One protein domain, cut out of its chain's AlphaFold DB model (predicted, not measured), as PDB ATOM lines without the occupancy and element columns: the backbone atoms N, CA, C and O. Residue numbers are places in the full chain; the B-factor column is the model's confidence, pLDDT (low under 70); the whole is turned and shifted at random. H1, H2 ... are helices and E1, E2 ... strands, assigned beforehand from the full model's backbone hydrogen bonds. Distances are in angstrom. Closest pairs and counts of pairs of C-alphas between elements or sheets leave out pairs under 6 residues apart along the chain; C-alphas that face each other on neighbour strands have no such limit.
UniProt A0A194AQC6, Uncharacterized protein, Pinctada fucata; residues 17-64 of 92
ATOM      1  N   THR A  17      96.707  67.743 128.302       91.94
ATOM      2  CA  THR A  17      96.053  68.529 127.249       91.94
ATOM      3  C   THR A  17      96.829  69.816 126.980       91.94
ATOM      4  O   THR A  17      97.546  70.322 127.844       91.94
ATOM      5  N   SER A  18      96.687  70.348 125.767       90.38
ATOM      6  CA  SER A  18      97.309  71.594 125.307       90.38
ATOM      7  C   SER A  18      96.429  72.832 125.491       90.38
ATOM      8  O   SER A  18      96.889  73.946 125.232       90.38
ATOM      9  N   GLU A  19      95.171  72.654 125.899       91.81
ATOM     10  CA  GLU A  19      94.207  73.738 126.074       91.81
ATOM     11  C   GLU A  19      93.300  73.519 127.285       91.81
ATOM     12  O   GLU A  19      93.056  72.389 127.699       91.81
ATOM     13  N   VAL A  20      92.805  74.621 127.846       92.94
ATOM     14  CA  VAL A  20      91.836  74.644 128.942       92.94
ATOM     15  C   VAL A  20      90.500  75.120 128.400       92.94
ATOM     16  O   VAL A  20      90.398  76.185 127.789       92.94
ATOM     17  N   SER A  21      89.464  74.333 128.642       92.69
ATOM     18  CA  SER A  21      88.101  74.656 128.258       92.69
ATOM     19  C   SER A  21      87.537  75.761 129.142       92.69
ATOM     20  O   SER A  21      87.594  75.678 130.369       92.69
ATOM     21  N   VAL A  22      86.957  76.780 128.513       90.69
ATOM     22  CA  VAL A  22      86.206  77.830 129.205       90.69
ATOM     23  C   VAL A  22      84.810  77.979 128.621       90.69
ATOM     24  O   VAL A  22      84.580  77.682 127.442       90.69
ATOM     25  N   ALA A  23      83.895  78.457 129.455       86.69
ATOM     26  CA  ALA A  23      82.538  78.787 129.066       86.69
ATOM     27  C   ALA A  23      82.271  80.290 129.216       86.69
ATOM     28  O   ALA A  23      82.702  80.915 130.190       86.69
ATOM     29  N   MET A  24      81.590  80.877 128.229       82.88
ATOM     30  CA  MET A  24      81.341  82.322 128.143       82.88
ATOM     31  C   MET A  24      79.979  82.650 127.522       82.88
ATOM     32  O   MET A  24      79.348  81.807 126.890       82.88
ATOM     33  N   ASP A  25      79.527  83.897 127.685       76.62
ATOM     34  CA  ASP A  25      78.277  84.381 127.087       76.62
ATOM     35  C   ASP A  25      78.377  84.462 125.549       76.62
ATOM     36  O   ASP A  25      79.235  85.157 125.001       76.62
ATOM     37  N   ASN A  26      77.455  83.795 124.844       67.25
ATOM     38  CA  ASN A  26      77.382  83.807 123.379       67.25
ATOM     39  C   ASN A  26      76.980  85.164 122.777       67.25
ATOM     40  O   ASN A  26      77.279  85.420 121.611       67.25
ATOM     41  N   ARG A  27      76.312  86.048 123.528       67.31
ATOM     42  CA  ARG A  27      75.878  87.367 123.031       67.31
ATOM     43  C   ARG A  27      76.940  88.448 123.162       67.31
ATOM     44  O   ARG A  27      76.762  89.530 122.613       67.31
ATOM     45  N   ALA A  28      78.059  88.146 123.816       67.44
ATOM     46  CA  ALA A  28      79.212  89.036 123.896       67.44
ATOM     47  C   ALA A  28      79.950  89.203 122.550       67.44
ATOM     48  O   ALA A  28      80.915  89.953 122.469       67.44
ATOM     49  N   GLY A  29      79.527  88.487 121.499       68.38
ATOM     50  CA  GLY A  29      80.245  88.421 120.223       68.38
ATOM     51  C   GLY A  29      81.437  87.458 120.250       68.38
ATOM     52  O   GLY A  29      82.245  87.457 119.326       68.38
ATOM     53  N   ILE A  30      81.550  86.626 121.292       75.94
ATOM     54  CA  ILE A  30      82.627  85.648 121.441       75.94
ATOM     55  C   ILE A  30      82.236  84.359 120.719       75.94
ATOM     56  O   ILE A  30      81.292  83.666 121.103       75.94
ATOM     57  N   ALA A  31      82.975  84.039 119.660       79.75
ATOM     58  CA  ALA A  31      82.760  82.825 118.891       79.75
ATOM     59  C   ALA A  31      83.203  81.570 119.661       79.75
ATOM     60  O   ALA A  31      84.145  81.579 120.459       79.75
ATOM     61  N   TYR A  32      82.549  80.447 119.367       83.06
ATOM     62  CA  TYR A  32      83.056  79.142 119.775       83.06
ATOM     63  C   TYR A  32      84.465  78.931 119.205       83.06
ATOM     64  O   TYR A  32      84.723  79.173 118.027       83.06
ATOM     65  N   GLY A  33      85.375  78.434 120.034       85.44
ATOM     66  CA  GLY A  33      86.766  78.184 119.688       85.44
ATOM     67  C   GLY A  33      87.687  79.392 119.839       85.44
ATOM     68  O   GLY A  33      88.892  79.219 119.638       85.44
ATOM     69  N   THR A  34      87.169  80.566 120.219       88.06
ATOM     70  CA  THR A  34      87.992  81.742 120.522       88.06
ATOM     71  C   THR A  34      89.022  81.406 121.593       88.06
ATOM     72  O   THR A  34      88.713  80.775 122.609       88.06
ATOM     73  N   ARG A  35      90.263  81.828 121.343       90.88
ATOM     74  CA  ARG A  35      91.362  81.710 122.296       90.88
ATOM     75  C   ARG A  35      91.409  82.942 123.180       90.88
ATOM     76  O   ARG A  35      91.248  84.055 122.691       90.88
ATOM     77  N   ILE A  36      91.649  82.724 124.462       90.12
ATOM     78  CA  ILE A  36      91.713  83.783 125.463       90.12
ATOM     79  C   ILE A  36      92.991  83.597 126.266       90.12
ATOM     80  O   ILE A  36      93.375  82.479 126.610       90.12
ATOM     81  N   CYS A  37      93.653  84.705 126.568       90.75
ATOM     82  CA  CYS A  37      94.734  84.745 127.536       90.75
ATOM     83  C   CYS A  37      94.217  85.375 128.832       90.75
ATOM     84  O   CYS A  37      93.555  86.413 128.797       90.75
ATOM     85  N   ILE A  38      94.530  84.737 129.963       92.00
ATOM     86  CA  ILE A  38      94.199  85.219 131.309       92.00
ATOM     87  C   ILE A  38      95.521  85.433 132.066       92.00
ATOM     88  O   ILE A  38      96.081  84.474 132.614       92.00
ATOM     89  N   PRO A  39      96.072  86.664 132.071       92.62
ATOM     90  CA  PRO A  39      97.386  86.953 132.643       92.62
ATOM     91  C   PRO A  39      97.517  86.572 134.119       92.62
ATOM     92  O   PRO A  39      98.589  86.160 134.556       92.62
ATOM     93  N   GLU A  40      96.441  86.684 134.898       93.56
ATOM     94  CA  GLU A  40      96.412  86.328 136.319       93.56
ATOM     95  C   GLU A  40      96.745  84.849 136.538       93.56
ATOM     96  O   GLU A  40      97.565  84.522 137.398       93.56
ATOM     97  N   LEU A  41      96.181  83.962 135.718       92.38
ATOM     98  CA  LEU A  41      96.444  82.526 135.803       92.38
ATOM     99  C   LEU A  41      97.817  82.182 135.235       92.38
ATOM    100  O   LEU A  41      98.522  81.355 135.813       92.38
ATOM    101  N   ASN A  42      98.251  82.871 134.179       93.00
ATOM    102  CA  ASN A  42      99.601  82.678 133.656       93.00
ATOM    103  C   ASN A  42     100.670  83.021 134.699       93.00
ATOM    104  O   ASN A  42     101.635  82.275 134.869       93.00
ATOM    105  N   ARG A  43     100.483  84.128 135.432       93.88
ATOM    106  CA  ARG A  43     101.368  84.533 136.533       93.88
ATOM    107  C   ARG A  43     101.345  83.522 137.675       93.88
ATOM    108  O   ARG A  43     102.404  83.173 138.175       93.88
ATOM    109  N   LYS A  44     100.162  83.032 138.053       93.12
ATOM    110  CA  LYS A  44     100.001  82.060 139.140       93.12
ATOM    111  C   LYS A  44     100.712  80.736 138.876       93.12
ATOM    112  O   LYS A  44     101.363  80.204 139.766       93.12
ATOM    113  N   TYR A  45     100.548  80.189 137.676       91.81
ATOM    114  CA  TYR A  45     101.095  78.877 137.323       91.81
ATOM    115  C   TYR A  45     102.451  78.961 136.619       91.81
ATOM    116  O   TYR A  45     102.978  77.930 136.208       91.81
ATOM    117  N   HIS A  46     103.004  80.170 136.462       92.56
ATOM    118  CA  HIS A  46     104.254  80.438 135.746       92.56
ATOM    119  C   HIS A  46     104.303  79.781 134.355       92.56
ATOM    120  O   HIS A  46     105.342  79.295 133.908       92.56
ATOM    121  N   LYS A  47     103.157  79.739 133.666       92.50
ATOM    122  CA  LYS A  47     102.973  79.029 132.395       92.50
ATOM    123  C   LYS A  47     102.000  79.804 131.518       92.50
ATOM    124  O   LYS A  47     101.030  80.357 132.021       92.50
ATOM    125  N   VAL A  48     102.237  79.839 130.210       91.75
ATOM    126  CA  VAL A  48     101.264  80.406 129.266       91.75
ATOM    127  C   VAL A  48     100.157  79.377 129.066       91.75
ATOM    128  O   VAL A  48     100.395  78.317 128.488       91.75
ATOM    129  N   ILE A  49      98.968  79.662 129.594       92.81
ATOM    130  CA  ILE A  49      97.812  78.772 129.522       92.81
ATOM    131  C   ILE A  49      96.947  79.185 128.334       92.81
ATOM    132  O   ILE A  49      96.524  80.335 128.221       92.81
ATOM    133  N   ASN A  50      96.670  78.224 127.454       91.44
ATOM    134  CA  ASN A  50      95.796  78.430 126.306       91.44
ATOM    135  C   ASN A  50      94.349  78.149 126.715       91.44
ATOM    136  O   ASN A  50      93.957  76.985 126.804       91.44
ATOM    137  N   PHE A  51      93.552  79.190 126.951       92.62
ATOM    138  CA  PHE A  51      92.121  79.025 127.198       92.62
ATOM    139  C   PHE A  51      91.355  79.039 125.880       92.62
ATOM    140  O   PHE A  51      91.640  79.855 125.000       92.62
ATOM    141  N   ARG A  52      90.371  78.148 125.745       91.94
ATOM    142  CA  ARG A  52      89.530  78.031 124.556       91.94
ATOM    143  C   ARG A  52      88.059  77.979 124.928       91.94
ATOM    144  O   ARG A  52      87.644  77.144 125.731       91.94
ATOM    145  N   VAL A  53      87.273  78.855 124.312       88.94
ATOM    146  CA  VAL A  53      85.820  78.898 124.495       88.94
ATOM    147  C   VAL A  53      85.214  77.668 123.836       88.94
ATOM    148  O   VAL A  53      85.248  77.539 122.616       88.94
ATOM    149  N   VAL A  54      84.687  76.744 124.630       85.38
ATOM    150  CA  VAL A  54      84.084  75.495 124.129       85.38
ATOM    151  C   VAL A  54      82.664  75.273 124.636       85.38
ATOM    152  O   VAL A  54      82.030  74.288 124.266       85.38
ATOM    153  N   ASP A  55      82.153  76.179 125.461       76.38
ATOM    154  CA  ASP A  55      80.750  76.201 125.839       76.38
ATOM    155  C   ASP A  55      80.242  77.642 125.830       76.38
ATOM    156  O   ASP A  55      80.886  78.571 126.320       76.38
ATOM    157  N   THR A  56      79.093  77.825 125.199       63.62
ATOM    158  CA  THR A  56      78.420  79.116 125.077       63.62
ATOM    159  C   THR A  56      76.927  78.989 125.391       63.62
ATOM    160  O   THR A  56      76.078  79.708 124.854       63.62
ATOM    161  N   GLY A  57      76.591  78.013 126.243       60.88
ATOM    162  CA  GLY A  57      75.232  77.693 126.648       60.88
ATOM    163  C   GLY A  57      74.484  78.852 127.313       60.88
ATOM    164  O   GLY A  57      75.056  79.815 127.827       60.88
ATOM    165  N   SER A  58      73.156  78.726 127.358       58.16
ATOM    166  CA  SER A  58      72.235  79.723 127.925       58.16
ATOM    167  C   SER A  58      72.456  80.029 129.414       58.16
ATOM    168  O   SER A  58      71.916  81.013 129.911       58.16
ATOM    169  N   ALA A  59      73.253  79.230 130.132       59.84
ATOM    170  CA  ALA A  59      73.616  79.471 131.532       59.84
ATOM    171  C   ALA A  59      74.472  80.740 131.732       59.84
ATOM    172  O   ALA A  59      74.494  81.302 132.827       59.84
ATOM    173  N   PHE A  60      75.126  81.227 130.673       60.88
ATOM    174  CA  PHE A  60      75.940  82.447 130.690       60.88
ATOM    175  C   PHE A  60      75.203  83.669 130.129       60.88
ATOM    176  O   PHE A  60      75.809  84.722 129.948       60.88
ATOM    177  N   TYR A  61      73.894  83.549 129.884       59.47
ATOM    178  CA  TYR A  61      73.071  84.581 129.261       59.47
ATOM    179  C   TYR A  61      73.112  85.920 130.013       59.47
ATOM    180  O   TYR A  61      72.802  85.999 131.206       59.47
ATOM    181  N   GLY A  62      73.449  86.991 129.288       58.41
ATOM    182  CA  GLY A  62      73.434  88.367 129.789       58.41
ATOM    183  C   GLY A  62      74.601  88.704 130.717       58.41
ATOM    184  O   GLY A  62      74.537  89.700 131.438       58.41
ATOM    185  N   LYS A  63      75.649  87.875 130.741       63.03
ATOM    186  CA  LYS A  63      76.862  88.103 131.535       63.03
ATOM    187  C   LYS A  63      77.992  88.730 130.723       63.03
ATOM    188  O   LYS A  63      78.919  89.268 131.327       63.03
ATOM    189  N   GLY A  64      77.908  88.756 129.394       66.06
ATOM    190  CA  GLY A  64      78.887  89.427 128.540       66.06
ATOM    191  C   GLY A  64      80.326  88.995 128.854       66.06
ATOM    192  O   GLY A  64      80.615  87.811 128.997       66.06
TER     193      GLY A  64
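This is residues 17 to 64 of the 92 residues of an uncharacterized protein of Pinctada fucata (UniProt A0A194AQC6). Little regular structure: a pair of short parallel strands, E1 and E2, lies in the middle of an elongated, loopy body, with a small helix, H1, at one end and the loop of residues 56 to 64 at the other. The long link from E1 runs back beside E2 to reach H1. The 48 printed residues hold E1, H1 and E2 in that order, 17 residues in a mixed class; the whole is only just loose, close to compact, with a radius of gyration of the C-alphas of 11.6 A and spans of 32 by 19 by 16 A.

E1, residues 20 to 24, and E2, residues 51 to 55, are parallel neighbours, their directions 52 degrees apart. N 52 and O 20, 2.8 A apart, and N 22 and O 52, 2.9 A apart, are within hydrogen-bond range. With H1, residues 39 to 45, between them along the chain, they form a strand-helix-strand unit, two parallel neighbour strands joined through a helix, with a right-handed crossover. Residues 35 to 36 pair antiparallel with residues 51 to 52 of E2. In H1 every O i to N i+4 pair is within hydrogen-bond range.

E1 begins at C-alpha 20 (91.836, 74.644, 128.942) and is 13.0 A long. H1 measures 10.0 A. E2, 11.8 A, ends at C-alpha 55 (80.750, 76.201, 125.839).

The C-alphas farthest apart, His 46 and Ser 58, are 33.0 A apart. The printed part has no cut. The link E1 to H1 is long; H1 to E2 is tight. The model's pLDDT is under 70 at residues 26 to 29 and 56 to 64.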